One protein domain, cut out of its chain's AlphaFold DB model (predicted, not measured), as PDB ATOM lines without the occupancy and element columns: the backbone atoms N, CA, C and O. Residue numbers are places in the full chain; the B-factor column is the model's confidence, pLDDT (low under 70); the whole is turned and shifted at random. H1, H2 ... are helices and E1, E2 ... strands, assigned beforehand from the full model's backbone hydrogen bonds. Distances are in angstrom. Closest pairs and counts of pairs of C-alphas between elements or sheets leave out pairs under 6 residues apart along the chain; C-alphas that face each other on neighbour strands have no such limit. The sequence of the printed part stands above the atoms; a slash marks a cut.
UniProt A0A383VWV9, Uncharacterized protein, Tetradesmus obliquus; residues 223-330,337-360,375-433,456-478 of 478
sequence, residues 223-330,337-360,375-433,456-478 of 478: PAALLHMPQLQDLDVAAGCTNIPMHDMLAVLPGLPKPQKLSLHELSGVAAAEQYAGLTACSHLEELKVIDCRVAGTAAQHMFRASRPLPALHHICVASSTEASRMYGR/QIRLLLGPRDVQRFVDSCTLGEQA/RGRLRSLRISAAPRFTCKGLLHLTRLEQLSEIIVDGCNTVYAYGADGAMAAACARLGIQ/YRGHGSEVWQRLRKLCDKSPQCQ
ATOM      1  N   PRO A 223      16.384 114.416  63.185       90.56
ATOM      2  CA  PRO A 223      17.008 115.588  62.586       90.56
ATOM      3  C   PRO A 223      18.520 115.445  62.405       90.56
ATOM      4  O   PRO A 223      19.050 116.002  61.446       90.56
ATOM      5  N   ALA A 224      19.220 114.684  63.257       90.94
ATOM      6  CA  ALA A 224      20.672 114.516  63.161       90.94
ATOM      7  C   ALA A 224      21.111 113.885  61.826       90.94
ATOM      8  O   ALA A 224      22.198 114.186  61.329       90.94
ATOM      9  N   ALA A 225      20.234 113.101  61.187       89.62
ATOM     10  CA  ALA A 225      20.465 112.522  59.866       89.62
ATOM     11  C   ALA A 225      20.737 113.578  58.779       89.62
ATOM     12  O   ALA A 225      21.433 113.292  57.804       89.62
ATOM     13  N   LEU A 226      20.231 114.809  58.940       92.06
ATOM     14  CA  LEU A 226      20.444 115.894  57.978       92.06
ATOM     15  C   LEU A 226      21.927 116.290  57.854       92.06
ATOM     16  O   LEU A 226      22.353 116.732  56.789       92.06
ATOM     17  N   LEU A 227      22.739 116.084  58.899       91.88
ATOM     18  CA  LEU A 227      24.179 116.387  58.877       91.88
ATOM     19  C   LEU A 227      24.961 115.510  57.890       91.88
ATOM     20  O   LEU A 227      26.068 115.858  57.485       91.88
ATOM     21  N   HIS A 228      24.382 114.384  57.476       90.88
ATOM     22  CA  HIS A 228      24.975 113.459  56.515       90.88
ATOM     23  C   HIS A 228      24.532 113.721  55.065       90.88
ATOM     24  O   HIS A 228      24.856 112.928  54.177       90.88
ATOM     25  N   MET A 229      23.828 114.833  54.811       93.88
ATOM     26  CA  MET A 229      23.309 115.229  53.497       93.88
ATOM     27  C   MET A 229      23.986 116.525  53.013       93.88
ATOM     28  O   MET A 229      23.388 117.601  53.040       93.88
ATOM     29  N   PRO A 230      25.258 116.465  52.576       94.19
ATOM     30  CA  PRO A 230      26.061 117.652  52.296       94.19
ATOM     31  C   PRO A 230      25.614 118.481  51.079       94.19
ATOM     32  O   PRO A 230      26.162 119.557  50.850       94.19
ATOM     33  N   GLN A 231      24.675 117.983  50.275       95.50
ATOM     34  CA  GLN A 231      24.142 118.683  49.102       95.50
ATOM     35  C   GLN A 231      22.713 119.198  49.302       95.50
ATOM     36  O   GLN A 231      22.133 119.732  48.354       95.50
ATOM     37  N   LEU A 232      22.158 119.056  50.511       96.31
ATOM     38  CA  LEU A 232      20.769 119.387  50.797       96.31
ATOM     39  C   LEU A 232      20.527 120.897  50.674       96.31
ATOM     40  O   LEU A 232      21.084 121.698  51.424       96.31
ATOM     41  N   GLN A 233      19.667 121.267  49.729       96.50
ATOM     42  CA  GLN A 233      19.297 122.648  49.416       96.50
ATOM     43  C   GLN A 233      17.861 122.947  49.837       96.50
ATOM     44  O   GLN A 233      17.612 124.003  50.420       96.50
ATOM     45  N   ASP A 234      16.944 122.009  49.606       97.62
ATOM     46  CA  ASP A 234      15.529 122.180  49.911       97.62
ATOM     47  C   ASP A 234      15.102 121.183  50.988       97.62
ATOM     48  O   ASP A 234      15.161 119.965  50.802       97.62
ATOM     49  N   LEU A 235      14.661 121.711  52.128       96.56
ATOM     50  CA  LEU A 235      14.168 120.935  53.258       96.56
ATOM     51  C   LEU A 235      12.728 121.345  53.575       96.56
ATOM     52  O   LEU A 235      12.469 122.482  53.969       96.56
ATOM     53  N   ASP A 236      11.799 120.406  53.437       96.19
ATOM     54  CA  ASP A 236      10.394 120.543  53.821       96.19
ATOM     55  C   ASP A 236      10.054 119.498  54.886       96.19
ATOM     56  O   ASP A 236       9.962 118.310  54.595       96.19
ATOM     57  N   VAL A 237       9.873 119.923  56.131       94.19
ATOM     58  CA  VAL A 237       9.474 119.056  57.241       94.19
ATOM     59  C   VAL A 237       8.103 119.499  57.712       94.19
ATOM     60  O   VAL A 237       7.962 120.604  58.234       94.19
ATOM     61  N   ALA A 238       7.096 118.644  57.559       90.88
ATOM     62  CA  ALA A 238       5.724 118.968  57.914       90.88
ATOM     63  C   ALA A 238       5.064 117.981  58.883       90.88
ATOM     64  O   ALA A 238       5.351 116.787  58.880       90.88
ATOM     65  N   ALA A 239       4.137 118.530  59.669       68.69
ATOM     66  CA  ALA A 239       3.010 117.941  60.389       68.69
ATOM     67  C   ALA A 239       2.830 116.422  60.380       68.69
ATOM     68  O   ALA A 239       2.820 115.775  59.334       68.69
ATOM     69  N   GLY A 240       2.559 115.870  61.565       63.34
ATOM     70  CA  GLY A 240       2.348 114.439  61.819       63.34
ATOM     71  C   GLY A 240       3.638 113.679  62.134       63.34
ATOM     72  O   GLY A 240       3.589 112.506  62.493       63.34
ATOM     73  N   CYS A 241       4.794 114.333  62.006       60.03
ATOM     74  CA  CYS A 241       6.034 113.880  62.617       60.03
ATOM     75  C   CYS A 241       5.903 114.122  64.126       60.03
ATOM     76  O   CYS A 241       6.445 115.092  64.652       60.03
ATOM     77  N   THR A 242       5.087 113.321  64.818       60.59
ATOM     78  CA  THR A 242       4.592 113.611  66.180       60.59
ATOM     79  C   THR A 242       5.696 113.857  67.212       60.59
ATOM     80  O   THR A 242       5.426 114.420  68.272       60.59
ATOM     81  N   ASN A 243       6.938 113.495  66.893       69.06
ATOM     82  CA  ASN A 243       8.041 113.434  67.840       69.06
ATOM     83  C   ASN A 243       9.239 114.313  67.463       69.06
ATOM     84  O   ASN A 243      10.275 114.156  68.094       69.06
ATOM     85  N   ILE A 244       9.144 115.213  66.474       86.00
ATOM     86  CA  ILE A 244      10.251 116.145  66.197       86.00
ATOM     87  C   ILE A 244       9.987 117.454  66.943       86.00
ATOM     88  O   ILE A 244       9.230 118.299  66.446       86.00
ATOM     89  N   PRO A 245      10.571 117.654  68.137       90.31
ATOM     90  CA  PRO A 245      10.459 118.929  68.805       90.31
ATOM     91  C   PRO A 245      11.245 119.981  68.019       90.31
ATOM     92  O   PRO A 245      12.345 119.738  67.522       90.31
ATOM     93  N   MET A 246      10.707 121.197  67.973       91.75
ATOM     94  CA  MET A 246      11.322 122.336  67.288       91.75
ATOM     95  C   MET A 246      12.789 122.548  67.697       91.75
ATOM     96  O   MET A 246      13.609 122.935  66.871       91.75
ATOM     97  N   HIS A 247      13.141 122.271  68.957       93.31
ATOM     98  CA  HIS A 247      14.503 122.467  69.457       93.31
ATOM     99  C   HIS A 247      15.547 121.547  68.799       93.31
ATOM    100  O   HIS A 247      16.651 122.017  68.531       93.31
ATOM    101  N   ASP A 248      15.190 120.298  68.477       93.00
ATOM    102  CA  ASP A 248      16.106 119.335  67.849       93.00
ATOM    103  C   ASP A 248      16.378 119.741  66.406       93.00
ATOM    104  O   ASP A 248      17.522 119.770  65.958       93.00
ATOM    105  N   MET A 249      15.325 120.155  65.694       94.00
ATOM    106  CA  MET A 249      15.462 120.686  64.341       94.00
ATOM    107  C   MET A 249      16.382 121.914  64.333       94.00
ATOM    108  O   MET A 249      17.354 121.959  63.583       94.00
ATOM    109  N   LEU A 250      16.131 122.889  65.216       94.25
ATOM    110  CA  LEU A 250      16.931 124.113  65.314       94.25
ATOM    111  C   LEU A 250      18.400 123.864  65.680       94.25
ATOM    112  O   LEU A 250      19.257 124.643  65.263       94.25
ATOM    113  N   ALA A 251      18.696 122.812  66.447       94.50
ATOM    114  CA  ALA A 251      20.062 122.449  66.815       94.50
ATOM    115  C   ALA A 251      20.885 121.956  65.613       94.50
ATOM    116  O   ALA A 251      22.095 122.176  65.573       94.50
ATOM    117  N   VAL A 252      20.236 121.334  64.624       94.25
ATOM    118  CA  VAL A 252      20.911 120.743  63.459       94.25
ATOM    119  C   VAL A 252      21.095 121.735  62.308       94.25
ATOM    120  O   VAL A 252      22.099 121.661  61.599       94.25
ATOM    121  N   LEU A 253      20.187 122.703  62.140       94.19
ATOM    122  CA  LEU A 253      20.228 123.667  61.026       94.19
ATOM    123  C   LEU A 253      21.584 124.371  60.815       94.19
ATOM    124  O   LEU A 253      22.000 124.477  59.662       94.19
ATOM    125  N   PRO A 254      22.320 124.820  61.858       92.81
ATOM    126  CA  PRO A 254      23.622 125.462  61.665       92.81
ATOM    127  C   PRO A 254      24.680 124.558  61.024       92.81
ATOM    128  O   PRO A 254      25.644 125.067  60.459       92.81
ATOM    129  N   GLY A 255      24.522 123.236  61.135       92.75
ATOM    130  CA  GLY A 255      25.413 122.252  60.527       92.75
ATOM    131  C   GLY A 255      25.089 121.940  59.066       92.75
ATOM    132  O   GLY A 255      25.874 121.250  58.419       92.75
ATOM    133  N   LEU A 256      23.968 122.437  58.528       92.25
ATOM    134  CA  LEU A 256      23.569 122.154  57.151       92.25
ATOM    135  C   LEU A 256      24.356 123.017  56.157       92.25
ATOM    136  O   LEU A 256      24.332 124.253  56.240       92.25
ATOM    137  N   PRO A 257      25.033 122.402  55.175       83.25
ATOM    138  CA  PRO A 257      25.763 123.144  54.166       83.25
ATOM    139  C   PRO A 257      24.794 123.727  53.133       83.25
ATOM    140  O   PRO A 257      24.453 123.096  52.143       83.25
ATOM    141  N   LYS A 258      24.441 125.001  53.334       89.19
ATOM    142  CA  LYS A 258      23.770 125.873  52.348       89.19
ATOM    143  C   LYS A 258      22.306 125.518  51.997       89.19
ATOM    144  O   LYS A 258      21.980 125.471  50.809       89.19
ATOM    145  N   PRO A 259      21.396 125.375  52.977       93.19
ATOM    146  CA  PRO A 259      19.973 125.291  52.662       93.19
ATOM    147  C   PRO A 259      19.500 126.591  51.990       93.19
ATOM    148  O   PRO A 259      19.774 127.689  52.484       93.19
ATOM    149  N   GLN A 260      18.804 126.454  50.863       96.06
ATOM    150  CA  GLN A 260      18.163 127.539  50.118       96.06
ATOM    151  C   GLN A 260      16.697 127.670  50.522       96.06
ATOM    152  O   GLN A 260      16.243 128.778  50.811       96.06
ATOM    153  N   LYS A 261      15.963 126.557  50.614       97.06
ATOM    154  CA  LYS A 261      14.562 126.559  51.043       97.06
ATOM    155  C   LYS A 261      14.393 125.752  52.315       97.06
ATOM    156  O   LYS A 261      14.738 124.575  52.371       97.06
ATOM    157  N   LEU A 262      13.815 126.382  53.330       96.44
ATOM    158  CA  LEU A 262      13.483 125.742  54.594       96.44
ATOM    159  C   LEU A 262      11.998 125.922  54.883       96.44
ATOM    160  O   LEU A 262      11.536 127.040  55.110       96.44
ATOM    161  N   SER A 263      11.262 124.819  54.903       95.62
ATOM    162  CA  SER A 263       9.851 124.777  55.265       95.62
ATOM    163  C   SER A 263       9.657 123.883  56.478       95.62
ATOM    164  O   SER A 263       9.969 122.701  56.445       95.62
ATOM    165  N   LEU A 264       9.170 124.464  57.570       94.44
ATOM    166  CA  LEU A 264       8.865 123.778  58.817       94.44
ATOM    167  C   LEU A 264       7.376 123.948  59.093       94.44
ATOM    168  O   LEU A 264       6.903 125.081  59.221       94.44
ATOM    169  N   HIS A 265       6.644 122.844  59.192       92.94
ATOM    170  CA  HIS A 265       5.211 122.855  59.452       92.94
ATOM    171  C   HIS A 265       4.853 122.017  60.679       92.94
ATOM    172  O   HIS A 265       5.280 120.871  60.782       92.94
ATOM    173  N   GLU A 266       4.025 122.566  61.571       90.00
ATOM    174  CA  GLU A 266       3.413 121.867  62.715       90.00
ATOM    175  C   GLU A 266       4.414 121.070  63.586       90.00
ATOM    176  O   GLU A 266       4.103 119.989  64.090       90.00
ATOM    177  N   LEU A 267       5.632 121.592  63.781       90.19
ATOM    178  CA  LEU A 267       6.603 120.987  64.701       90.19
ATOM    179  C   LEU A 267       6.151 121.136  66.161       90.19
ATOM    180  O   LEU A 267       5.556 122.148  66.551       90.19
ATOM    181  N   SER A 268       6.453 120.130  66.984       89.25
ATOM    182  CA  SER A 268       5.997 120.066  68.375       89.25
ATOM    183  C   SER A 268       6.939 120.801  69.343       89.25
ATOM    184  O   SER A 268       8.069 121.162  69.014       89.25
ATOM    185  N   GLY A 269       6.466 121.047  70.569       88.00
ATOM    186  CA  GLY A 269       7.252 121.717  71.614       88.00
ATOM    187  C   GLY A 269       7.507 123.207  71.356       88.00
ATOM    188  O   GLY A 269       7.109 123.758  70.338       88.00
ATOM    189  N   VAL A 270       8.137 123.886  72.316       87.06
ATOM    190  CA  VAL A 270       8.563 125.288  72.185       87.06
ATOM    191  C   VAL A 270      10.061 125.330  72.433       87.06
ATOM    192  O   VAL A 270      10.509 124.983  73.522       87.06
ATOM    193  N   ALA A 271      10.834 125.743  71.435       91.25
ATOM    194  CA  ALA A 271      12.260 125.992  71.611       91.25
ATOM    195  C   ALA A 271      12.503 127.309  72.371       91.25
ATOM    196  O   ALA A 271      11.678 128.230  72.327       91.25
ATOM    197  N   ALA A 272      13.648 127.427  73.042       93.69
ATOM    198  CA  ALA A 272      14.075 128.688  73.635       93.69
ATOM    199  C   ALA A 272      14.280 129.743  72.536       93.69
ATOM    200  O   ALA A 272      14.736 129.428  71.436       93.69
ATOM    201  N   ALA A 273      13.974 131.011  72.826       91.00
ATOM    202  CA  ALA A 273      14.035 132.090  71.833       91.00
ATOM    203  C   ALA A 273      15.407 132.200  71.145       91.00
ATOM    204  O   ALA A 273      15.476 132.448  69.945       91.00
ATOM    205  N   GLU A 274      16.489 131.946  71.881       93.50
ATOM    206  CA  GLU A 274      17.865 131.973  71.378       93.50
ATOM    207  C   GLU A 274      18.159 130.907  70.320       93.50
ATOM    208  O   GLU A 274      18.934 131.164  69.399       93.50
ATOM    209  N   GLN A 275      17.507 129.745  70.402       94.19
ATOM    210  CA  GLN A 275      17.716 128.634  69.469       94.19
ATOM    211  C   GLN A 275      17.202 128.965  68.063       94.19
ATOM    212  O   GLN A 275      17.717 128.451  67.075       94.19
ATOM    213  N   TYR A 276      16.246 129.891  67.941       92.69
ATOM    214  CA  TYR A 276      15.740 130.342  66.642       92.69
ATOM    215  C   TYR A 276      16.779 131.114  65.819       92.69
ATOM    216  O   TYR A 276      16.591 131.274  64.615       92.69
ATOM    217  N   ALA A 277      17.904 131.525  66.419       90.81
ATOM    218  CA  ALA A 277      19.058 132.017  65.665       90.81
ATOM    219  C   ALA A 277      19.628 130.962  64.692       90.81
ATOM    220  O   ALA A 277      20.360 131.321  63.773       90.81
ATOM    221  N   GLY A 278      19.298 129.675  64.882       89.06
ATOM    222  CA  GLY A 278      19.635 128.590  63.961       89.06
ATOM    223  C   GLY A 278      18.915 128.677  62.610       89.06
ATOM    224  O   GLY A 278      19.534 128.376  61.596       89.06
ATOM    225  N   LEU A 279      17.666 129.175  62.561       87.50
ATOM    226  CA  LEU A 279      16.903 129.326  61.301       87.50
ATOM    227  C   LEU A 279      17.586 130.267  60.312       87.50
ATOM    228  O   LEU A 279      17.440 130.132  59.106       87.50
ATOM    229  N   THR A 280      18.306 131.244  60.844       83.06
ATOM    230  CA  THR A 280      18.961 132.316  60.097       83.06
ATOM    231  C   THR A 280      20.480 132.235  60.212       83.06
ATOM    232  O   THR A 280      21.195 133.170  59.854       83.06
ATOM    233  N   ALA A 281      21.008 131.111  60.706       85.69
ATOM    234  CA  ALA A 281      22.440 130.843  60.665       85.69
ATOM    235  C   ALA A 281      22.931 130.653  59.218       85.69
ATOM    236  O   ALA A 281      24.101 130.898  58.929       85.69
ATOM    237  N   CYS A 282      22.032 130.264  58.312       85.50
ATOM    238  CA  CYS A 282      22.322 129.996  56.912       85.50
ATOM    239  C   CYS A 282      22.198 131.280  56.074       85.50
ATOM    240  O   CYS A 282      21.101 131.737  55.767       85.50
ATOM    241  N   SER A 283      23.332 131.848  55.655       86.69
ATOM    242  CA  SER A 283      23.389 133.055  54.808       86.69
ATOM    243  C   SER A 283      22.860 132.851  53.381       86.69
ATOM    244  O   SER A 283      22.566 133.826  52.690       86.69
ATOM    245  N   HIS A 284      22.748 131.594  52.945       91.50
ATOM    246  CA  HIS A 284      22.248 131.191  51.628       91.50
ATOM    247  C   HIS A 284      20.735 130.968  51.586       91.50
ATOM    248  O   HIS A 284      20.214 130.614  50.534       91.50
ATOM    249  N   LEU A 285      20.040 131.156  52.711       94.00
ATOM    250  CA  LEU A 285      18.612 130.904  52.783       94.00
ATOM    251  C   LEU A 285      17.852 131.921  51.929       94.00
ATOM    252  O   LEU A 285      17.929 133.130  52.148       94.00
ATOM    253  N   GLU A 286      17.113 131.402  50.964       95.12
ATOM    254  CA  GLU A 286      16.313 132.130  49.989       95.12
ATOM    255  C   GLU A 286      14.835 132.172  50.385       95.12
ATOM    256  O   GLU A 286      14.164 133.199  50.228       95.12
ATOM    257  N   GLU A 287      14.350 131.075  50.963       95.00
ATOM    258  CA  GLU A 287      12.968 130.905  51.378       95.00
ATOM    259  C   GLU A 287      12.874 130.301  52.783       95.00
ATOM    260  O   GLU A 287      13.422 129.233  53.056       95.00
ATOM    261  N   LEU A 288      12.122 130.966  53.663       94.69
ATOM    262  CA  LEU A 288      11.816 130.482  55.008       94.69
ATOM    263  C   LEU A 288      10.303 130.402  55.222       94.69
ATOM    264  O   LEU A 288       9.609 131.421  55.229       94.69
ATOM    265  N   LYS A 289       9.790 129.198  55.463       93.62
ATOM    266  CA  LYS A 289       8.401 128.941  55.848       93.62
ATOM    267  C   LYS A 289       8.367 128.307  57.236       93.62
ATOM    268  O   LYS A 289       8.953 127.256  57.458       93.62
ATOM    269  N   VAL A 290       7.665 128.940  58.169       92.25
ATOM    270  CA  VAL A 290       7.394 128.412  59.512       92.25
ATOM    271  C   VAL A 290       5.889 128.481  59.728       92.25
ATOM    272  O   VAL A 290       5.334 129.549  59.982       92.25
ATOM    273  N   ILE A 291       5.211 127.352  59.556       89.88
ATOM    274  CA  ILE A 291       3.750 127.279  59.499       89.88
ATOM    275  C   ILE A 291       3.259 126.407  60.653       89.88
ATOM    276  O   ILE A 291       3.683 125.274  60.798       89.88
ATOM    277  N   ASP A 292       2.401 126.931  61.522       87.75
ATOM    278  CA  ASP A 292       1.866 126.218  62.698       87.75
ATOM    279  C   ASP A 292       2.889 125.674  63.689       87.75
ATOM    280  O   ASP A 292       2.565 124.873  64.567       87.75
ATOM    281  N   CYS A 293       4.127 126.143  63.611       87.88
ATOM    282  CA  CYS A 293       5.108 125.863  64.639       87.88
ATOM    283  C   CYS A 293       4.871 126.774  65.843       87.88
ATOM    284  O   CYS A 293       4.522 127.955  65.732       87.88
ATOM    285  N   ARG A 294       5.136 126.238  67.028       85.25
ATOM    286  CA  ARG A 294       5.064 126.986  68.277       85.25
ATOM    287  C   ARG A 294       6.319 127.843  68.475       85.25
ATOM    288  O   ARG A 294       7.280 127.426  69.117       85.25
ATOM    289  N   VAL A 295       6.297 129.064  67.938       85.50
ATOM    290  CA  VAL A 295       7.432 130.000  67.997       85.50
ATOM    291  C   VAL A 295       7.460 130.834  69.282       85.50
ATOM    292  O   VAL A 295       6.481 131.490  69.628       85.50
ATOM    293  N   ALA A 296       8.597 130.871  69.987       86.38
ATOM    294  CA  ALA A 296       8.739 131.699  71.186       86.38
ATOM    295  C   ALA A 296       8.488 133.189  70.873       86.38
ATOM    296  O   ALA A 296       8.947 133.708  69.858       86.38
ATOM    297  N   GLY A 297       7.799 133.906  71.767       79.44
ATOM    298  CA  GLY A 297       7.396 135.296  71.520       79.44
ATOM    299  C   GLY A 297       8.561 136.247  71.214       79.44
ATOM    300  O   GLY A 297       8.411 137.164  70.418       79.44
ATOM    301  N   THR A 298       9.741 136.011  71.790       86.19
ATOM    302  CA  THR A 298      10.953 136.809  71.544       86.19
ATOM    303  C   THR A 298      11.871 136.222  70.466       86.19
ATOM    304  O   THR A 298      12.929 136.789  70.208       86.19
ATOM    305  N   ALA A 299      11.491 135.128  69.794       88.31
ATOM    306  CA  ALA A 299      12.331 134.437  68.806       88.31
ATOM    307  C   ALA A 299      12.808 135.350  67.670       88.31
ATOM    308  O   ALA A 299      13.966 135.272  67.263       88.31
ATOM    309  N   ALA A 300      11.953 136.266  67.202       86.50
ATOM    310  CA  ALA A 300      12.280 137.188  66.113       86.50
ATOM    311  C   ALA A 300      13.551 138.017  66.392       86.50
ATOM    312  O   ALA A 300      14.322 138.298  65.477       86.50
ATOM    313  N   GLN A 301      13.822 138.338  67.662       87.19
ATOM    314  CA  GLN A 301      15.014 139.081  68.091       87.19
ATOM    315  C   GLN A 301      16.316 138.308  67.893       87.19
ATOM    316  O   GLN A 301      17.381 138.912  67.757       87.19
ATOM    317  N   HIS A 302      16.225 136.982  67.910       90.88
ATOM    318  CA  HIS A 302      17.350 136.074  67.744       90.88
ATOM    319  C   HIS A 302      17.465 135.582  66.301       90.88
ATOM    320  O   HIS A 302      18.585 135.422  65.825       90.88
ATOM    321  N   MET A 303      16.337 135.424  65.599       89.81
ATOM    322  CA  MET A 303      16.303 135.145  64.160       89.81
ATOM    323  C   MET A 303      16.951 136.288  63.371       89.81
ATOM    324  O   MET A 303      17.859 136.064  62.580       89.81
ATOM    325  N   PHE A 304      16.552 137.535  63.612       87.62
ATOM    326  CA  PHE A 304      16.997 138.674  62.805       87.62
ATOM    327  C   PHE A 304      17.968 139.554  63.591       87.62
ATOM    328  O   PHE A 304      17.657 140.672  64.007       87.62
ATOM    329  N   ARG A 305      19.159 139.014  63.867       86.50
ATOM    330  CA  ARG A 305      20.238 139.788  64.492       86.50
ATOM    331  C   ARG A 305      20.871 140.711  63.454       86.50
ATOM    332  O   ARG A 305      21.251 140.267  62.377       86.50
ATOM    333  N   ALA A 306      21.084 141.973  63.823       79.25
ATOM    334  CA  ALA A 306      21.733 142.960  62.955       79.25
ATOM    335  C   ALA A 306      23.150 142.543  62.507       79.25
ATOM    336  O   ALA A 306      23.610 142.950  61.450       79.25
ATOM    337  N   SER A 307      23.834 141.698  63.287       84.50
ATOM    338  CA  SER A 307      25.169 141.177  62.968       84.50
ATOM    339  C   SER A 307      25.186 140.035  61.944       84.50
ATOM    340  O   SER A 307      26.266 139.587  61.566       84.50
ATOM    341  N   ARG A 308      24.023 139.532  61.514       84.00
ATOM    342  CA  ARG A 308      23.903 138.446  60.532       84.00
ATOM    343  C   ARG A 308      22.895 138.841  59.452       84.00
ATOM    344  O   ARG A 308      21.700 138.600  59.626       84.00
ATOM    345  N   PRO A 309      23.349 139.482  58.363       84.81
ATOM    346  CA  PRO A 309      22.466 139.787  57.251       84.81
ATOM    347  C   PRO A 309      22.044 138.505  56.525       84.81
ATOM    348  O   PRO A 309      22.805 137.539  56.451       84.81
ATOM    349  N   LEU A 310      20.841 138.525  55.951       88.00
ATOM    350  CA  LEU A 310      20.280 137.439  55.140       88.00
ATOM    351  C   LEU A 310      20.094 137.939  53.700       88.00
ATOM    352  O   LEU A 310      18.971 138.231  53.288       88.00
ATOM    353  N   PRO A 311      21.189 138.109  52.935       85.69
ATOM    354  CA  PRO A 311      21.155 138.804  51.648       85.69
ATOM    355  C   PRO A 311      20.381 138.051  50.556       85.69
ATOM    356  O   PRO A 311      19.892 138.674  49.615       85.69
ATOM    357  N   ALA A 312      20.283 136.722  50.660       90.12
ATOM    358  CA  ALA A 312      19.595 135.875  49.684       90.12
ATOM    359  C   ALA A 312      18.082 135.744  49.944       90.12
ATOM    360  O   ALA A 312      17.332 135.352  49.047       90.12
ATOM    361  N   LEU A 313      17.625 136.100  51.147       91.50
ATOM    362  CA  LEU A 313      16.274 135.814  51.611       91.50
ATOM    363  C   LEU A 313      15.251 136.694  50.892       91.50
ATOM    364  O   LEU A 313      15.227 137.916  51.062       91.50
ATOM    365  N   HIS A 314      14.393 136.063  50.094       90.75
ATOM    366  CA  HIS A 314      13.419 136.755  49.255       90.75
ATOM    367  C   HIS A 314      11.963 136.395  49.568       90.75
ATOM    368  O   HIS A 314      11.071 137.197  49.265       90.75
ATOM    369  N   HIS A 315      11.719 135.240  50.193       89.81
ATOM    370  CA  HIS A 315      10.388 134.801  50.602       89.81
ATOM    371  C   HIS A 315      10.371 134.372  52.072       89.81
ATOM    372  O   HIS A 315      11.125 133.493  52.493       89.81
ATOM    373  N   ILE A 316       9.475 134.972  52.859       90.44
ATOM    374  CA  ILE A 316       9.260 134.589  54.256       90.44
ATOM    375  C   ILE A 316       7.778 134.430  54.529       90.44
ATOM    376  O   ILE A 316       6.980 135.338  54.291       90.44
ATOM    377  N   CYS A 317       7.426 133.288  55.101       89.06
ATOM    378  CA  CYS A 317       6.087 132.999  55.572       89.06
ATOM    379  C   CYS A 317       6.165 132.521  57.016       89.06
ATOM    380  O   CYS A 317       6.700 131.447  57.285       89.06
ATOM    381  N   VAL A 318       5.599 133.297  57.939       87.00
ATOM    382  CA  VAL A 318       5.307 132.805  59.284       87.00
ATOM    383  C   VAL A 318       3.804 132.859  59.485       87.00
ATOM    384  O   VAL A 318       3.216 133.943  59.528       87.00
ATOM    385  N   ALA A 319       3.176 131.688  59.553       82.12
ATOM    386  CA  ALA A 319       1.723 131.579  59.576       82.12
ATOM    387  C   ALA A 319       1.227 130.525  60.567       82.12
ATOM    388  O   ALA A 319       1.977 129.651  60.987       82.12
ATOM    389  N   SER A 320      -0.058 130.593  60.916       77.69
ATOM    390  CA  SER A 320      -0.768 129.512  61.601       77.69
ATOM    391  C   SER A 320      -2.040 129.147  60.822       77.69
ATOM    392  O   SER A 320      -2.854 130.020  60.539       77.69
ATOM    393  N   SER A 321      -2.231 127.869  60.490       64.44
ATOM    394  CA  SER A 321      -3.423 127.243  59.901       64.44
ATOM    395  C   SER A 321      -4.627 127.172  60.834       64.44
ATOM    396  O   SER A 321      -5.683 126.689  60.420       64.44
ATOM    397  N   THR A 322      -4.548 127.701  62.058       56.84
ATOM    398  CA  THR A 322      -5.736 127.796  62.923       56.84
ATOM    399  C   THR A 322      -6.887 128.588  62.279       56.84
ATOM    400  O   THR A 322      -8.037 128.436  62.690       56.84
ATOM    401  N   GLU A 323      -6.632 129.337  61.200       49.16
ATOM    402  CA  GLU A 323      -7.662 129.966  60.366       49.16
ATOM    403  C   GLU A 323      -8.289 129.037  59.309       49.16
ATOM    404  O   GLU A 323      -9.473 129.185  59.012       49.16
ATOM    405  N   ALA A 324      -7.590 128.002  58.827       44.94
ATOM    406  CA  ALA A 324      -8.201 126.979  57.970       44.94
ATOM    407  C   ALA A 324      -9.296 126.203  58.725       44.94
ATOM    408  O   ALA A 324     -10.348 125.910  58.164       44.94
ATOM    409  N   SER A 325      -9.108 125.960  60.028       46.81
ATOM    410  CA  SER A 325     -10.137 125.338  60.880       46.81
ATOM    411  C   SER A 325     -11.401 126.196  61.026       46.81
ATOM    412  O   SER A 325     -12.498 125.646  61.143       46.81
ATOM    413  N   ARG A 326     -11.277 127.533  60.951       47.91
ATOM    414  CA  ARG A 326     -12.432 128.446  60.978       47.91
ATOM    415  C   ARG A 326     -13.272 128.355  59.704       47.91
ATOM    416  O   ARG A 326     -14.491 128.435  59.803       47.91
ATOM    417  N   MET A 327     -12.656 128.114  58.540       42.53
ATOM    418  CA  MET A 327     -13.398 127.902  57.286       42.53
ATOM    419  C   MET A 327     -14.228 126.610  57.282       42.53
ATOM    420  O   MET A 327     -15.252 126.557  56.611       42.53
ATOM    421  N   TYR A 328     -13.839 125.601  58.066       48.19
ATOM    422  CA  TYR A 328     -14.562 124.325  58.166       48.19
ATOM    423  C   TYR A 328     -15.446 124.201  59.419       48.19
ATOM    424  O   TYR A 328     -15.877 123.103  59.759       48.19
ATOM    425  N   GLY A 329     -15.717 125.303  60.131       44.41
ATOM    426  CA  GLY A 329     -16.638 125.308  61.277       44.41
ATOM    427  C   GLY A 329     -16.168 124.494  62.489       44.41
ATOM    428  O   GLY A 329     -16.963 124.224  63.388       44.41
ATOM    429  N   ARG A 330     -14.887 124.101  62.549       47.00
ATOM    430  CA  ARG A 330     -14.344 123.394  63.713       47.00
ATOM    431  C   ARG A 330     -13.936 124.435  64.762       47.00
ATOM    432  O   ARG A 330     -13.083 125.274  64.461       47.00
ATOM    433  N   GLN A 337      -2.546 128.291  71.313       51.84
ATOM    434  CA  GLN A 337      -2.168 129.105  70.150       51.84
ATOM    435  C   GLN A 337      -0.944 129.960  70.481       51.84
ATOM    436  O   GLN A 337      -1.029 130.956  71.202       51.84
ATOM    437  N   ILE A 338       0.199 129.571  69.932       50.12
ATOM    438  CA  ILE A 338       1.423 130.349  70.026       50.12
ATOM    439  C   ILE A 338       1.487 131.268  68.815       50.12
ATOM    440  O   ILE A 338       1.401 130.841  67.669       50.12
ATOM    441  N   ARG A 339       1.584 132.560  69.108       57.38
ATOM    442  CA  ARG A 339       1.593 133.640  68.134       57.38
ATOM    443  C   ARG A 339       3.009 134.187  68.053       57.38
ATOM    444  O   ARG A 339       3.568 134.549  69.089       57.38
ATOM    445  N   LEU A 340       3.573 134.289  66.850       62.78
ATOM    446  CA  LEU A 340       4.812 135.037  66.656       62.78
ATOM    447  C   LEU A 340       4.544 136.494  67.068       62.78
ATOM    448  O   LEU A 340       3.758 137.206  66.441       62.78
ATOM    449  N   LEU A 341       5.161 136.935  68.162       62.97
ATOM    450  CA  LEU A 341       4.981 138.289  68.673       62.97
ATOM    451  C   LEU A 341       5.949 139.232  67.955       62.97
ATOM    452  O   LEU A 341       6.978 139.603  68.502       62.97
ATOM    453  N   LEU A 342       5.615 139.630  66.728       68.62
ATOM    454  CA  LEU A 342       6.362 140.666  66.013       68.62
ATOM    455  C   LEU A 342       5.971 142.050  66.529       68.62
ATOM    456  O   LEU A 342       4.990 142.630  66.069       68.62
ATOM    457  N   GLY A 343       6.723 142.582  67.492       74.75
ATOM    458  CA  GLY A 343       6.630 143.987  67.874       74.75
ATOM    459  C   GLY A 343       7.305 144.913  66.846       74.75
ATOM    460  O   GLY A 343       8.068 144.451  65.998       74.75
ATOM    461  N   PRO A 344       7.099 146.244  66.934       72.44
ATOM    462  CA  PRO A 344       7.702 147.207  66.005       72.44
ATOM    463  C   PRO A 344       9.226 147.072  65.887       72.44
ATOM    464  O   PRO A 344       9.770 147.104  64.789       72.44
ATOM    465  N   ARG A 345       9.911 146.861  67.020       80.81
ATOM    466  CA  ARG A 345      11.368 146.673  67.065       80.81
ATOM    467  C   ARG A 345      11.814 145.384  66.377       80.81
ATOM    468  O   ARG A 345      12.890 145.361  65.793       80.81
ATOM    469  N   ASP A 346      11.007 144.331  66.440       82.81
ATOM    470  CA  ASP A 346      11.322 143.046  65.811       82.81
ATOM    471  C   ASP A 346      11.176 143.151  64.290       82.81
ATOM    472  O   ASP A 346      12.034 142.676  63.554       82.81
ATOM    473  N   VAL A 347      10.143 143.864  63.823       80.25
ATOM    474  CA  VAL A 347       9.956 144.177  62.397       80.25
ATOM    475  C   VAL A 347      11.067 145.093  61.882       80.25
ATOM    476  O   VAL A 347      11.577 144.877  60.788       80.25
ATOM    477  N   GLN A 348      11.486 146.087  62.667       80.81
ATOM    478  CA  GLN A 348      12.621 146.933  62.305       80.81
ATOM    479  C   GLN A 348      13.902 146.105  62.144       80.81
ATOM    480  O   GLN A 348      14.554 146.198  61.111       80.81
ATOM    481  N   ARG A 349      14.229 145.253  63.124       83.75
ATOM    482  CA  ARG A 349      15.395 144.356  63.055       83.75
ATOM    483  C   ARG A 349      15.333 143.427  61.852       83.75
ATOM    484  O   ARG A 349      16.338 143.236  61.183       83.75
ATOM    485  N   PHE A 350      14.151 142.888  61.570       83.75
ATOM    486  CA  PHE A 350      13.903 142.078  60.389       83.75
ATOM    487  C   PHE A 350      14.262 142.826  59.094       83.75
ATOM    488  O   PHE A 350      15.057 142.338  58.292       83.75
ATOM    489  N   VAL A 351      13.734 144.039  58.926       82.25
ATOM    490  CA  VAL A 351      14.026 144.899  57.773       82.25
ATOM    491  C   VAL A 351      15.516 145.231  57.687       82.25
ATOM    492  O   VAL A 351      16.101 145.161  56.606       82.25
ATOM    493  N   ASP A 352      16.146 145.558  58.813       83.44
ATOM    494  CA  ASP A 352      17.575 145.866  58.867       83.44
ATOM    495  C   ASP A 352      18.412 144.630  58.452       83.44
ATOM    496  O   ASP A 352      19.281 144.736  57.589       83.44
ATOM    497  N   SER A 353      18.095 143.422  58.938       82.56
ATOM    498  CA  SER A 353      18.769 142.171  58.540       82.56
ATOM    499  C   SER A 353      18.642 141.838  57.044       82.56
ATOM    500  O   SER A 353      19.549 141.221  56.481       82.56
ATOM    501  N   CYS A 354      17.553 142.242  56.384       78.62
ATOM    502  CA  CYS A 354      17.356 142.033  54.944       78.62
ATOM    503  C   CYS A 354      18.005 143.117  54.063       78.62
ATOM    504  O   CYS A 354      18.206 142.886  52.872       78.62
ATOM    505  N   THR A 355      18.314 144.296  54.609       77.19
ATOM    506  CA  THR A 355      18.856 145.444  53.851       77.19
ATOM    507  C   THR A 355      20.367 145.618  54.033       77.19
ATOM    508  O   THR A 355      21.049 146.074  53.118       77.19
ATOM    509  N   LEU A 356      20.917 145.196  55.177       67.81
ATOM    510  CA  LEU A 356      22.334 145.364  55.528       67.81
ATOM    511  C   LEU A 356      23.308 144.485  54.720       67.81
ATOM    512  O   LEU A 356      24.511 144.732  54.746       67.81
ATOM    513  N   GLY A 357      22.822 143.484  53.980       57.41
ATOM    514  CA  GLY A 357      23.669 142.526  53.258       57.41
ATOM    515  C   GLY A 357      24.549 143.113  52.148       57.41
ATOM    516  O   GLY A 357      25.528 142.479  51.771       57.41
ATOM    517  N   GLU A 358      24.246 144.315  51.650       53.09
ATOM    518  CA  GLU A 358      25.060 144.993  50.626       53.09
ATOM    519  C   GLU A 358      26.015 146.056  51.203       53.09
ATOM    520  O   GLU A 358      26.824 146.616  50.467       53.09
ATOM    521  N   GLN A 359      25.965 146.335  52.513       52.25
ATOM    522  CA  GLN A 359      26.740 147.411  53.137       52.25
ATOM    523  C   GLN A 359      27.557 146.939  54.352       52.25
ATOM    524  O   GLN A 359      27.208 147.248  55.486       52.25
ATOM    525  N   ALA A 360      28.684 146.247  54.142       39.72
ATOM    526  CA  ALA A 360      29.800 146.231  55.106       39.72
ATOM    527  C   ALA A 360      31.102 145.657  54.498       39.72
ATOM    528  O   ALA A 360      31.045 144.599  53.877       39.72
ATOM    529  N   ARG A 375      19.688 147.729  48.669       63.50
ATOM    530  CA  ARG A 375      18.323 147.367  48.282       63.50
ATOM    531  C   ARG A 375      18.058 145.945  48.746       63.50
ATOM    532  O   ARG A 375      18.496 144.990  48.113       63.50
ATOM    533  N   GLY A 376      17.314 145.805  49.842       65.94
ATOM    534  CA  GLY A 376      16.847 144.494  50.295       65.94
ATOM    535  C   GLY A 376      16.105 143.748  49.176       65.94
ATOM    536  O   GLY A 376      15.323 144.355  48.442       65.94
ATOM    537  N   ARG A 377      16.357 142.438  49.045       82.44
ATOM    538  CA  ARG A 377      15.808 141.572  47.977       82.44
ATOM    539  C   ARG A 377      14.473 140.907  48.315       82.44
ATOM    540  O   ARG A 377      13.987 140.083  47.542       82.44
ATOM    541  N   LEU A 378      13.880 141.235  49.462       84.38
ATOM    542  CA  LEU A 378      12.633 140.619  49.905       84.38
ATOM    543  C   LEU A 378      11.487 140.966  48.948       84.38
ATOM    544  O   LEU A 378      11.175 142.141  48.777       84.38
ATOM    545  N   ARG A 379      10.858 139.947  48.350       86.25
ATOM    546  CA  ARG A 379       9.773 140.101  47.363       86.25
ATOM    547  C   ARG A 379       8.406 139.751  47.921       86.25
ATOM    548  O   ARG A 379       7.428 140.403  47.562       86.25
ATOM    549  N   SER A 380       8.335 138.751  48.793       86.12
ATOM    550  CA  SER A 380       7.076 138.293  49.375       86.12
ATOM    551  C   SER A 380       7.214 138.087  50.878       86.12
ATOM    552  O   SER A 380       8.170 137.472  51.361       86.12
ATOM    553  N   LEU A 381       6.257 138.646  51.616       86.31
ATOM    554  CA  LEU A 381       6.178 138.566  53.066       86.31
ATOM    555  C   LEU A 381       4.763 138.179  53.482       86.31
ATOM    556  O   LEU A 381       3.811 138.928  53.262       86.31
ATOM    557  N   ARG A 382       4.632 137.039  54.159       86.50
ATOM    558  CA  ARG A 382       3.381 136.617  54.785       86.50
ATOM    559  C   ARG A 382       3.523 136.555  56.300       86.50
ATOM    560  O   ARG A 382       4.373 135.838  56.825       86.50
ATOM    561  N   ILE A 383       2.654 137.291  56.984       82.88
ATOM    562  CA  ILE A 383       2.546 137.342  58.441       82.88
ATOM    563  C   ILE A 383       1.107 136.991  58.801       82.88
ATOM    564  O   ILE A 383       0.187 137.732  58.459       82.88
ATOM    565  N   SER A 384       0.898 135.887  59.511       81.12
ATOM    566  CA  SER A 384      -0.433 135.526  60.009       81.12
ATOM    567  C   SER A 384      -0.459 135.427  61.535       81.12
ATOM    568  O   SER A 384       0.519 135.014  62.156       81.12
ATOM    569  N   ALA A 385      -1.586 135.807  62.143       76.19
ATOM    570  CA  ALA A 385      -1.851 135.697  63.577       76.19
ATOM    571  C   ALA A 385      -0.805 136.375  64.493       76.19
ATOM    572  O   ALA A 385      -0.500 135.862  65.572       76.19
ATOM    573  N   ALA A 386      -0.269 137.539  64.100       78.50
ATOM    574  CA  ALA A 386       0.707 138.310  64.878       78.50
ATOM    575  C   ALA A 386       0.025 139.439  65.694       78.50
ATOM    576  O   ALA A 386      -0.188 140.544  65.194       78.50
ATOM    577  N   PRO A 387      -0.300 139.228  66.984       74.75
ATOM    578  CA  PRO A 387      -1.133 140.119  67.793       74.75
ATOM    579  C   PRO A 387      -0.354 141.310  68.359       74.75
ATOM    580  O   PRO A 387      -0.850 141.992  69.240       74.75
ATOM    581  N   ARG A 388       0.909 141.491  67.973       78.31
ATOM    582  CA  ARG A 388       1.711 142.677  68.308       78.31
ATOM    583  C   ARG A 388       2.178 143.416  67.064       78.31
ATOM    584  O   ARG A 388       2.910 144.398  67.176       78.31
ATOM    585  N   PHE A 389       1.731 142.966  65.895       79.06
ATOM    586  CA  PHE A 389       2.006 143.639  64.648       79.06
ATOM    587  C   PHE A 389       1.171 144.925  64.611       79.06
ATOM    588  O   PHE A 389      -0.059 144.888  64.673       79.06
ATOM    589  N   THR A 390       1.853 146.068  64.628       80.44
ATOM    590  CA  THR A 390       1.259 147.414  64.744       80.44
ATOM    591  C   THR A 390       1.510 148.229  63.476       80.44
ATOM    592  O   THR A 390       2.369 147.876  62.666       80.44
ATOM    593  N   CYS A 391       0.842 149.380  63.346       74.38
ATOM    594  CA  CYS A 391       1.088 150.329  62.253       74.38
ATOM    595  C   CYS A 391       2.556 150.797  62.187       74.38
ATOM    596  O   CYS A 391       3.113 150.921  61.100       74.38
ATOM    597  N   LYS A 392       3.231 150.963  63.338       77.19
ATOM    598  CA  LYS A 392       4.676 151.263  63.375       77.19
ATOM    599  C   LYS A 392       5.514 150.152  62.736       77.19
ATOM    600  O   LYS A 392       6.470 150.438  62.025       77.19
ATOM    601  N   GLY A 393       5.140 148.888  62.946       80.88
ATOM    602  CA  GLY A 393       5.762 147.751  62.262       80.88
ATOM    603  C   GLY A 393       5.583 147.824  60.741       80.88
ATOM    604  O   GLY A 393       6.558 147.701  60.005       80.88
ATOM    605  N   LEU A 394       4.363 148.112  60.273       80.94
ATOM    606  CA  LEU A 394       4.070 148.300  58.844       80.94
ATOM    607  C   LEU A 394       4.898 149.428  58.213       80.94
ATOM    608  O   LEU A 394       5.405 149.264  57.104       80.94
ATOM    609  N   LEU A 395       5.088 150.545  58.924       80.38
ATOM    610  CA  LEU A 395       5.935 151.645  58.459       80.38
ATOM    611  C   LEU A 395       7.375 151.199  58.196       80.38
ATOM    612  O   LEU A 395       7.953 151.593  57.185       80.38
ATOM    613  N   HIS A 396       7.953 150.347  59.045       83.38
ATOM    614  CA  HIS A 396       9.307 149.838  58.813       83.38
ATOM    615  C   HIS A 396       9.409 149.006  57.532       83.38
ATOM    616  O   HIS A 396      10.427 149.092  56.844       83.38
ATOM    617  N   LEU A 397       8.354 148.271  57.164       83.94
ATOM    618  CA  LEU A 397       8.343 147.489  55.927       83.94
ATOM    619  C   LEU A 397       8.463 148.373  54.681       83.94
ATOM    620  O   LEU A 397       9.011 147.908  53.690       83.94
ATOM    621  N   THR A 398       8.059 149.651  54.731       80.38
ATOM    622  CA  THR A 398       8.177 150.586  53.588       80.38
ATOM    623  C   THR A 398       9.613 150.811  53.108       80.38
ATOM    624  O   THR A 398       9.815 151.324  52.011       80.38
ATOM    625  N   ARG A 399      10.614 150.410  53.903       84.12
ATOM    626  CA  ARG A 399      12.034 150.427  53.523       84.12
ATOM    627  C   ARG A 399      12.417 149.271  52.586       84.12
ATOM    628  O   ARG A 399      13.494 149.296  52.003       84.12
ATOM    629  N   LEU A 400      11.564 148.256  52.444       82.88
ATOM    630  CA  LEU A 400      11.773 147.112  51.557       82.88
ATOM    631  C   LEU A 400      11.288 147.456  50.143       82.88
ATOM    632  O   LEU A 400      10.203 147.056  49.727       82.88
ATOM    633  N   GLU A 401      12.098 148.207  49.393       84.31
ATOM    634  CA  GLU A 401      11.735 148.722  48.059       84.31
ATOM    635  C   GLU A 401      11.332 147.628  47.051       84.31
ATOM    636  O   GLU A 401      10.558 147.900  46.135       84.31
ATOM    637  N   GLN A 402      11.844 146.400  47.207       84.19
ATOM    638  CA  GLN A 402      11.566 145.274  46.304       84.19
ATOM    639  C   GLN A 402      10.360 144.414  46.709       84.19
ATOM    640  O   GLN A 402      10.026 143.474  45.983       84.19
ATOM    641  N   LEU A 403       9.695 144.715  47.829       83.44
ATOM    642  CA  LEU A 403       8.543 143.934  48.270       83.44
ATOM    643  C   LEU A 403       7.384 144.128  47.286       83.44
ATOM    644  O   LEU A 403       6.855 145.232  47.126       83.44
ATOM    645  N   SER A 404       6.996 143.042  46.627       84.31
ATOM    646  CA  SER A 404       5.906 143.000  45.656       84.31
ATOM    647  C   SER A 404       4.621 142.417  46.232       84.31
ATOM    648  O   SER A 404       3.544 142.695  45.718       84.31
ATOM    649  N   GLU A 405       4.730 141.600  47.277       83.62
ATOM    650  CA  GLU A 405       3.605 140.909  47.893       83.62
ATOM    651  C   GLU A 405       3.711 140.994  49.415       83.62
ATOM    652  O   GLU A 405       4.744 140.678  50.009       83.62
ATOM    653  N   ILE A 406       2.621 141.421  50.049       84.81
ATOM    654  CA  ILE A 406       2.474 141.399  51.498       84.81
ATOM    655  C   ILE A 406       1.109 140.815  51.846       84.81
ATOM    656  O   ILE A 406       0.074 141.304  51.398       84.81
ATOM    657  N   ILE A 407       1.107 139.761  52.655       82.19
ATOM    658  CA  ILE A 407      -0.110 139.124  53.151       82.19
ATOM    659  C   ILE A 407      -0.090 139.225  54.672       82.19
ATOM    660  O   ILE A 407       0.766 138.629  55.323       82.19
ATOM    661  N   VAL A 408      -1.034 139.982  55.233       81.31
ATOM    662  CA  VAL A 408      -1.224 140.115  56.682       81.31
ATOM    663  C   VAL A 408      -2.586 139.535  57.035       81.31
ATOM    664  O   VAL A 408      -3.603 140.104  56.652       81.31
ATOM    665  N   ASP A 409      -2.601 138.414  57.752       79.31
ATOM    666  CA  ASP A 409      -3.830 137.688  58.109       79.31
ATOM    667  C   ASP A 409      -3.958 137.531  59.632       79.31
ATOM    668  O   ASP A 409      -2.948 137.494  60.339       79.31
ATOM    669  N   GLY A 410      -5.171 137.499  60.181       72.38
ATOM    670  CA  GLY A 410      -5.405 137.250  61.615       72.38
ATOM    671  C   GLY A 410      -4.702 138.183  62.626       72.38
ATOM    672  O   GLY A 410      -4.538 137.826  63.796       72.38
ATOM    673  N   CYS A 411      -4.222 139.365  62.218       73.44
ATOM    674  CA  CYS A 411      -3.461 140.282  63.080       73.44
ATOM    675  C   CYS A 411      -4.374 141.300  63.792       73.44
ATOM    676  O   CYS A 411      -4.565 142.418  63.320       73.44
ATOM    677  N   ASN A 412      -4.907 140.935  64.963       67.88
ATOM    678  CA  ASN A 412      -5.907 141.733  65.701       67.88
ATOM    679  C   ASN A 412      -5.474 143.176  66.051       67.88
ATOM    680  O   ASN A 412      -6.313 144.069  66.149       67.88
ATOM    681  N   THR A 413      -4.178 143.438  66.255       57.53
ATOM    682  CA  THR A 413      -3.690 144.758  66.700       57.53
ATOM    683  C   THR A 413      -3.597 145.812  65.615       57.53
ATOM    684  O   THR A 413      -3.546 146.993  65.949       57.53
ATOM    685  N   VAL A 414      -3.604 145.422  64.339       55.31
ATOM    686  CA  VAL A 414      -3.690 146.401  63.247       55.31
ATOM    687  C   VAL A 414      -5.062 147.090  63.263       55.31
ATOM    688  O   VAL A 414      -5.159 148.258  62.900       55.31
ATOM    689  N   TYR A 415      -6.098 146.410  63.769       49.78
ATOM    690  CA  TYR A 415      -7.488 146.870  63.714       49.78
ATOM    691  C   TYR A 415      -7.992 147.529  65.009       49.78
ATOM    692  O   TYR A 415      -8.789 148.459  64.944       49.78
ATOM    693  N   ALA A 416      -7.519 147.103  66.186       45.16
ATOM    694  CA  ALA A 416      -8.143 147.497  67.457       45.16
ATOM    695  C   ALA A 416      -7.908 148.966  67.880       45.16
ATOM    696  O   ALA A 416      -8.805 149.611  68.410       45.16
ATOM    697  N   TYR A 417      -6.733 149.548  67.627       45.00
ATOM    698  CA  TYR A 417      -6.380 150.838  68.248       45.00
ATOM    699  C   TYR A 417      -6.747 152.092  67.442       45.00
ATOM    700  O   TYR A 417      -6.530 153.208  67.915       45.00
ATOM    701  N   GLY A 418      -7.319 151.927  66.248       41.94
ATOM    702  CA  GLY A 418      -7.951 153.025  65.509       41.94
ATOM    703  C   GLY A 418      -9.407 153.260  65.917       41.94
ATOM    704  O   GLY A 418      -9.893 154.381  65.791       41.94
ATOM    705  N   ALA A 419     -10.089 152.231  66.426       41.91
ATOM    706  CA  ALA A 419     -11.497 152.311  66.790       41.91
ATOM    707  C   ALA A 419     -11.674 152.918  68.188       41.91
ATOM    708  O   ALA A 419     -12.294 153.966  68.300       41.91
ATOM    709  N   ASP A 420     -11.056 152.365  69.233       41.28
ATOM    710  CA  ASP A 420     -11.425 152.714  70.616       41.28
ATOM    711  C   ASP A 420     -11.136 154.179  71.002       41.28
ATOM    712  O   ASP A 420     -11.941 154.820  71.679       41.28
ATOM    713  N   GLY A 421     -10.034 154.765  70.518       44.62
ATOM    714  CA  GLY A 421      -9.697 156.171  70.788       44.62
ATOM    715  C   GLY A 421     -10.499 157.175  69.951       44.62
ATOM    716  O   GLY A 421     -10.871 158.240  70.445       44.62
ATOM    717  N   ALA A 422     -10.801 156.837  68.693       42.34
ATOM    718  CA  ALA A 422     -11.590 157.690  67.807       42.34
ATOM    719  C   ALA A 422     -13.090 157.626  68.137       42.34
ATOM    720  O   ALA A 422     -13.769 158.644  68.041       42.34
ATOM    721  N   MET A 423     -13.593 156.469  68.584       37.50
ATOM    722  CA  MET A 423     -14.971 156.293  69.055       37.50
ATOM    723  C   MET A 423     -15.184 156.968  70.410       37.50
ATOM    724  O   MET A 423     -16.154 157.698  70.558       37.50
ATOM    725  N   ALA A 424     -14.247 156.858  71.362       39.97
ATOM    726  CA  ALA A 424     -14.327 157.606  72.622       39.97
ATOM    727  C   ALA A 424     -14.306 159.132  72.395       39.97
ATOM    728  O   ALA A 424     -15.094 159.862  72.996       39.97
ATOM    729  N   ALA A 425     -13.469 159.617  71.471       41.91
ATOM    730  CA  ALA A 425     -13.441 161.028  71.084       41.91
ATOM    731  C   ALA A 425     -14.692 161.465  70.290       41.91
ATOM    732  O   ALA A 425     -15.126 162.610  70.421       41.91
ATOM    733  N   ALA A 426     -15.294 160.579  69.492       36.16
ATOM    734  CA  ALA A 426     -16.548 160.834  68.783       36.16
ATOM    735  C   ALA A 426     -17.757 160.843  69.734       36.16
ATOM    736  O   ALA A 426     -18.569 161.758  69.661       36.16
ATOM    737  N   CYS A 427     -17.836 159.908  70.684       35.94
ATOM    738  CA  CYS A 427     -18.865 159.871  71.726       35.94
ATOM    739  C   CYS A 427     -18.778 161.089  72.658       35.94
ATOM    740  O   CYS A 427     -19.805 161.683  72.983       35.94
ATOM    741  N   ALA A 428     -17.561 161.533  73.000       40.28
ATOM    742  CA  ALA A 428     -17.342 162.767  73.757       40.28
ATOM    743  C   ALA A 428     -17.743 164.031  72.969       40.28
ATOM    744  O   ALA A 428     -18.265 164.979  73.552       40.28
ATOM    745  N   ARG A 429     -17.551 164.048  71.642       37.81
ATOM    746  CA  ARG A 429     -18.002 165.146  70.762       37.81
ATOM    747  C   ARG A 429     -19.511 165.145  70.501       37.81
ATOM    748  O   ARG A 429     -20.051 166.193  70.165       37.81
ATOM    749  N   LEU A 430     -20.173 164.000  70.654       35.47
ATOM    750  CA  LEU A 430     -21.615 163.831  70.454       35.47
ATOM    751  C   LEU A 430     -22.433 163.943  71.754       35.47
ATOM    752  O   LEU A 430     -23.653 163.831  71.705       35.47
ATOM    753  N   GLY A 431     -21.796 164.192  72.906       31.66
ATOM    754  CA  GLY A 431     -22.489 164.453  74.175       31.66
ATOM    755  C   GLY A 431     -23.182 163.237  74.803       31.66
ATOM    756  O   GLY A 431     -24.083 163.410  75.620       31.66
ATOM    757  N   ILE A 432     -22.781 162.017  74.438       36.19
ATOM    758  CA  ILE A 432     -23.380 160.784  74.966       36.19
ATOM    759  C   ILE A 432     -22.810 160.527  76.371       36.19
ATOM    760  O   ILE A 432     -21.609 160.298  76.524       36.19
ATOM    761  N   GLN A 433     -23.654 160.618  77.407       36.00
ATOM    762  CA  GLN A 433     -23.250 160.419  78.803       36.00
ATOM    763  C   GLN A 433     -23.015 158.937  79.151       36.00
ATOM    764  O   GLN A 433     -23.608 158.024  78.586       36.00
ATOM    765  N   TYR A 456      -4.616 141.742  49.370       44.53
ATOM    766  CA  TYR A 456      -3.745 142.731  48.735       44.53
ATOM    767  C   TYR A 456      -2.780 142.070  47.732       44.53
ATOM    768  O   TYR A 456      -1.583 141.956  47.973       44.53
ATOM    769  N   ARG A 457      -3.282 141.675  46.558       40.28
ATOM    770  CA  ARG A 457      -2.466 141.558  45.341       40.28
ATOM    771  C   ARG A 457      -2.395 142.935  44.697       40.28
ATOM    772  O   ARG A 457      -3.222 143.271  43.856       40.28
ATOM    773  N   GLY A 458      -1.442 143.758  45.111       40.09
ATOM    774  CA  GLY A 458      -1.163 145.014  44.420       40.09
ATOM    775  C   GLY A 458       0.260 145.022  43.882       40.09
ATOM    776  O   GLY A 458       1.190 144.641  44.582       40.09
ATOM    777  N   HIS A 459       0.441 145.481  42.643       40.22
ATOM    778  CA  HIS A 459       1.766 145.840  42.146       40.22
ATOM    779  C   HIS A 459       2.362 146.926  43.055       40.22
ATOM    780  O   HIS A 459       1.676 147.893  43.391       40.22
ATOM    781  N   GLY A 460       3.627 146.754  43.459       48.84
ATOM    782  CA  GLY A 460       4.236 147.397  44.633       48.84
ATOM    783  C   GLY A 460       3.955 148.893  44.845       48.84
ATOM    784  O   GLY A 460       3.812 149.316  45.986       48.84
ATOM    785  N   SER A 461       3.785 149.711  43.799       52.69
ATOM    786  CA  SER A 461       3.520 151.150  43.978       52.69
ATOM    787  C   SER A 461       2.184 151.468  44.672       52.69
ATOM    788  O   SER A 461       2.138 152.362  45.519       52.69
ATOM    789  N   GLU A 462       1.108 150.726  44.392       58.88
ATOM    790  CA  GLU A 462      -0.209 151.020  44.972       58.88
ATOM    791  C   GLU A 462      -0.334 150.532  46.414       58.88
ATOM    792  O   GLU A 462      -0.920 151.223  47.250       58.88
ATOM    793  N   VAL A 463       0.240 149.365  46.726       57.19
ATOM    794  CA  VAL A 463       0.233 148.803  48.086       57.19
ATOM    795  C   VAL A 463       0.948 149.754  49.037       57.19
ATOM    796  O   VAL A 463       0.407 150.104  50.085       57.19
ATOM    797  N   TRP A 464       2.118 150.255  48.632       60.09
ATOM    798  CA  TRP A 464       2.890 151.194  49.437       60.09
ATOM    799  C   TRP A 464       2.202 152.545  49.611       60.09
ATOM    800  O   TRP A 464       2.206 153.091  50.714       60.09
ATOM    801  N   GLN A 465       1.564 153.076  48.566       65.12
ATOM    802  CA  GLN A 465       0.798 154.319  48.676       65.12
ATOM    803  C   GLN A 465      -0.421 154.172  49.595       65.12
ATOM    804  O   GLN A 465      -0.720 155.088  50.362       65.12
ATOM    805  N   ARG A 466      -1.119 153.030  49.553       64.88
ATOM    806  CA  ARG A 466      -2.264 152.752  50.435       64.88
ATOM    807  C   ARG A 466      -1.821 152.550  51.883       64.88
ATOM    808  O   ARG A 466      -2.405 153.168  52.769       64.88
ATOM    809  N   LEU A 467      -0.757 151.779  52.118       65.00
ATOM    810  CA  LEU A 467      -0.168 151.603  53.449       65.00
ATOM    811  C   LEU A 467       0.310 152.930  54.038       65.00
ATOM    812  O   LEU A 467       0.020 153.213  55.198       65.00
ATOM    813  N   ARG A 468       0.982 153.772  53.244       65.31
ATOM    814  CA  ARG A 468       1.431 155.097  53.689       65.31
ATOM    815  C   ARG A 468       0.244 155.993  54.047       65.31
ATOM    816  O   ARG A 468       0.208 156.500  55.157       65.31
ATOM    817  N   LYS A 469      -0.790 156.068  53.198       71.44
ATOM    818  CA  LYS A 469      -2.038 156.799  53.505       71.44
ATOM    819  C   LYS A 469      -2.738 156.297  54.772       71.44
ATOM    820  O   LYS A 469      -3.322 157.103  55.492       71.44
ATOM    821  N   LEU A 470      -2.731 154.986  55.025       65.75
ATOM    822  CA  LEU A 470      -3.284 154.402  56.252       65.75
ATOM    823  C   LEU A 470      -2.447 154.783  57.476       65.75
ATOM    824  O   LEU A 470      -3.006 155.126  58.516       65.75
ATOM    825  N   CYS A 471      -1.120 154.774  57.342       66.25
ATOM    826  CA  CYS A 471      -0.221 155.172  58.416       66.25
ATOM    827  C   CYS A 471      -0.319 156.673  58.715       66.25
ATOM    828  O   CYS A 471      -0.458 157.021  59.878       66.25
ATOM    829  N   ASP A 472      -0.348 157.546  57.706       69.88
ATOM    830  CA  ASP A 472      -0.421 159.008  57.878       69.88
ATOM    831  C   ASP A 472      -1.691 159.457  58.627       69.88
ATOM    832  O   ASP A 472      -1.701 160.480  59.312       69.88
ATOM    833  N   LYS A 473      -2.774 158.677  58.514       67.62
ATOM    834  CA  LYS A 473      -4.047 158.918  59.209       67.62
ATOM    835  C   LYS A 473      -4.099 158.330  60.620       67.62
ATOM    836  O   LYS A 473      -5.029 158.643  61.360       67.62
ATOM    837  N   SER A 474      -3.154 157.465  60.987       62.03
ATOM    838  CA  SER A 474      -3.143 156.812  62.293       62.03
ATOM    839  C   SER A 474      -2.394 157.676  63.315       62.03
ATOM    840  O   SER A 474      -1.208 157.947  63.119       62.03
ATOM    841  N   PRO A 475      -3.013 158.059  64.447       61.16
ATOM    842  CA  PRO A 475      -2.357 158.857  65.487       61.16
ATOM    843  C   PRO A 475      -1.184 158.131  66.161       61.16
ATOM    844  O   PRO A 475      -0.415 158.749  66.878       61.16
ATOM    845  N   GLN A 476      -1.027 156.821  65.939       52.34
ATOM    846  CA  GLN A 476       0.137 156.068  66.415       52.34
ATOM    847  C   GLN A 476       1.374 156.229  65.528       52.34
ATOM    848  O   GLN A 476       2.461 155.820  65.931       52.34
ATOM    849  N   CYS A 477       1.211 156.725  64.304       53.41
ATOM    850  CA  CYS A 477       2.298 156.941  63.352       53.41
ATOM    851  C   CYS A 477       2.835 158.379  63.381       53.41
ATOM    852  O   CYS A 477       3.894 158.621  62.803       53.41
ATOM    853  N   GLN A 478       2.109 159.288  64.041       57.09
ATOM    854  CA  GLN A 478       2.558 160.624  64.444       57.09
ATOM    855  C   GLN A 478       3.292 160.520  65.785       57.09
ATOM    856  O   GLN A 478       4.271 161.275  65.963       57.09
TER     857      GLN A 478
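This is residues 223 to 330, 337 to 360, 375 to 433 and 456 to 478 of the 478 residues of an uncharacterized protein of Tetradesmus obliquus (UniProt A0A383VWV9). The chain is wound in stacked turns, a solenoid: six short strands, E1 to E6, lie side by side in one curled parallel sheet, and helices H1, H2, H3, H4, H6 and H7 form a row along one side of it. At the E6 end H9 packs on H7 and the long helix H8 runs outward, its residues 425 to 429 sticking out; residues 324 to 327 of H5 stick out elsewhere. There are 214 printed residues, with nine named helices and six named strands in the order H1 E1 H2 E2 H3 E3 H4 E4 H5 H6 E5 H7 E6 H8 H9, class mixed; the sheet's order is E1 E2 E3 E4 E5 E6. The whole is compact, with a radius of gyration of the C-alphas of 18.9 A, yet elongated, spanning 71 by 45 by 29 A.

H1 is residues 223 to 228, from C-alpha 223 at (17.008, 115.588, 62.586). Then come E1, 234 to 238; H2, 246 to 255, 15.6 A long; E2, 261 to 265; H3, 273 to 278; E3, 287 to 291; H4, 300 to 303; E4, 315 to 319; H5, 322 to 327; H6, 344 to 358, 23.3 A; E5, 380 to 384, 13.3 A; H7, 391 to 397; E6, 405 to 409; H8, 412 to 429, 26.8 A, ending at (-18.002, 165.146, 70.762); and H9, 460 to 472, 18.2 A.

E1 and E2 are parallel, with N 237 and O 263 at 2.8 A, within hydrogen-bond range; so are E5 and E6, with N 383 and O 407 at 2.8 A. Four strand-helix-strand units, parallel neighbour strands with a helix between, have right-handed crossovers: E1 H2 E2, E2 H3 E3, E3 H4 E4 and E5 H7 E6. H2 only grazes the sheet, with residues 246 to 253. H1 touches H2 at a shallow tilt of 14 degrees, C-alphas 223 and 249 closest at 5.6 A. H3 touches H2, C-alphas 250 and 278 closest at 5.4 A, and H4, C-alphas 277 and 303 closest at 4.4 A. H6 touches H4 with residues 346 to 350 alone, C-alphas 301 and 346 closest at 5.9 A, and H7, C-alphas 344 and 393 closest at 4.3 A. H9 touches H7 with residues 467 to 471 alone, C-alphas 391 and 471 closest at 6.3 A. H5 and H8 touch no helix. Every O i to N i+4 pair is within hydrogen-bond range in H7 and H9, but 4 of 6 in H2, 1 of 2 in H5, 9 of 11 in H6, 8 of 14 in H8, and 0 of 2 in H1 and H3, each with 3 of 3 O i to N i+3 pairs; H4 is too short.

The C-alphas of His 228 and Gly 431, the two farthest apart, are 71.9 A apart. Residues 331 to 336, 361 to 374 and 434 to 455 are not printed, with C-alpha gaps of 14.9, 13.4 and 40.0 A. Of the links printed whole, H4 to E4 is long. Mean pLDDT of the printed part is 75.4; 72 residues are under 70, among them 412 to 433.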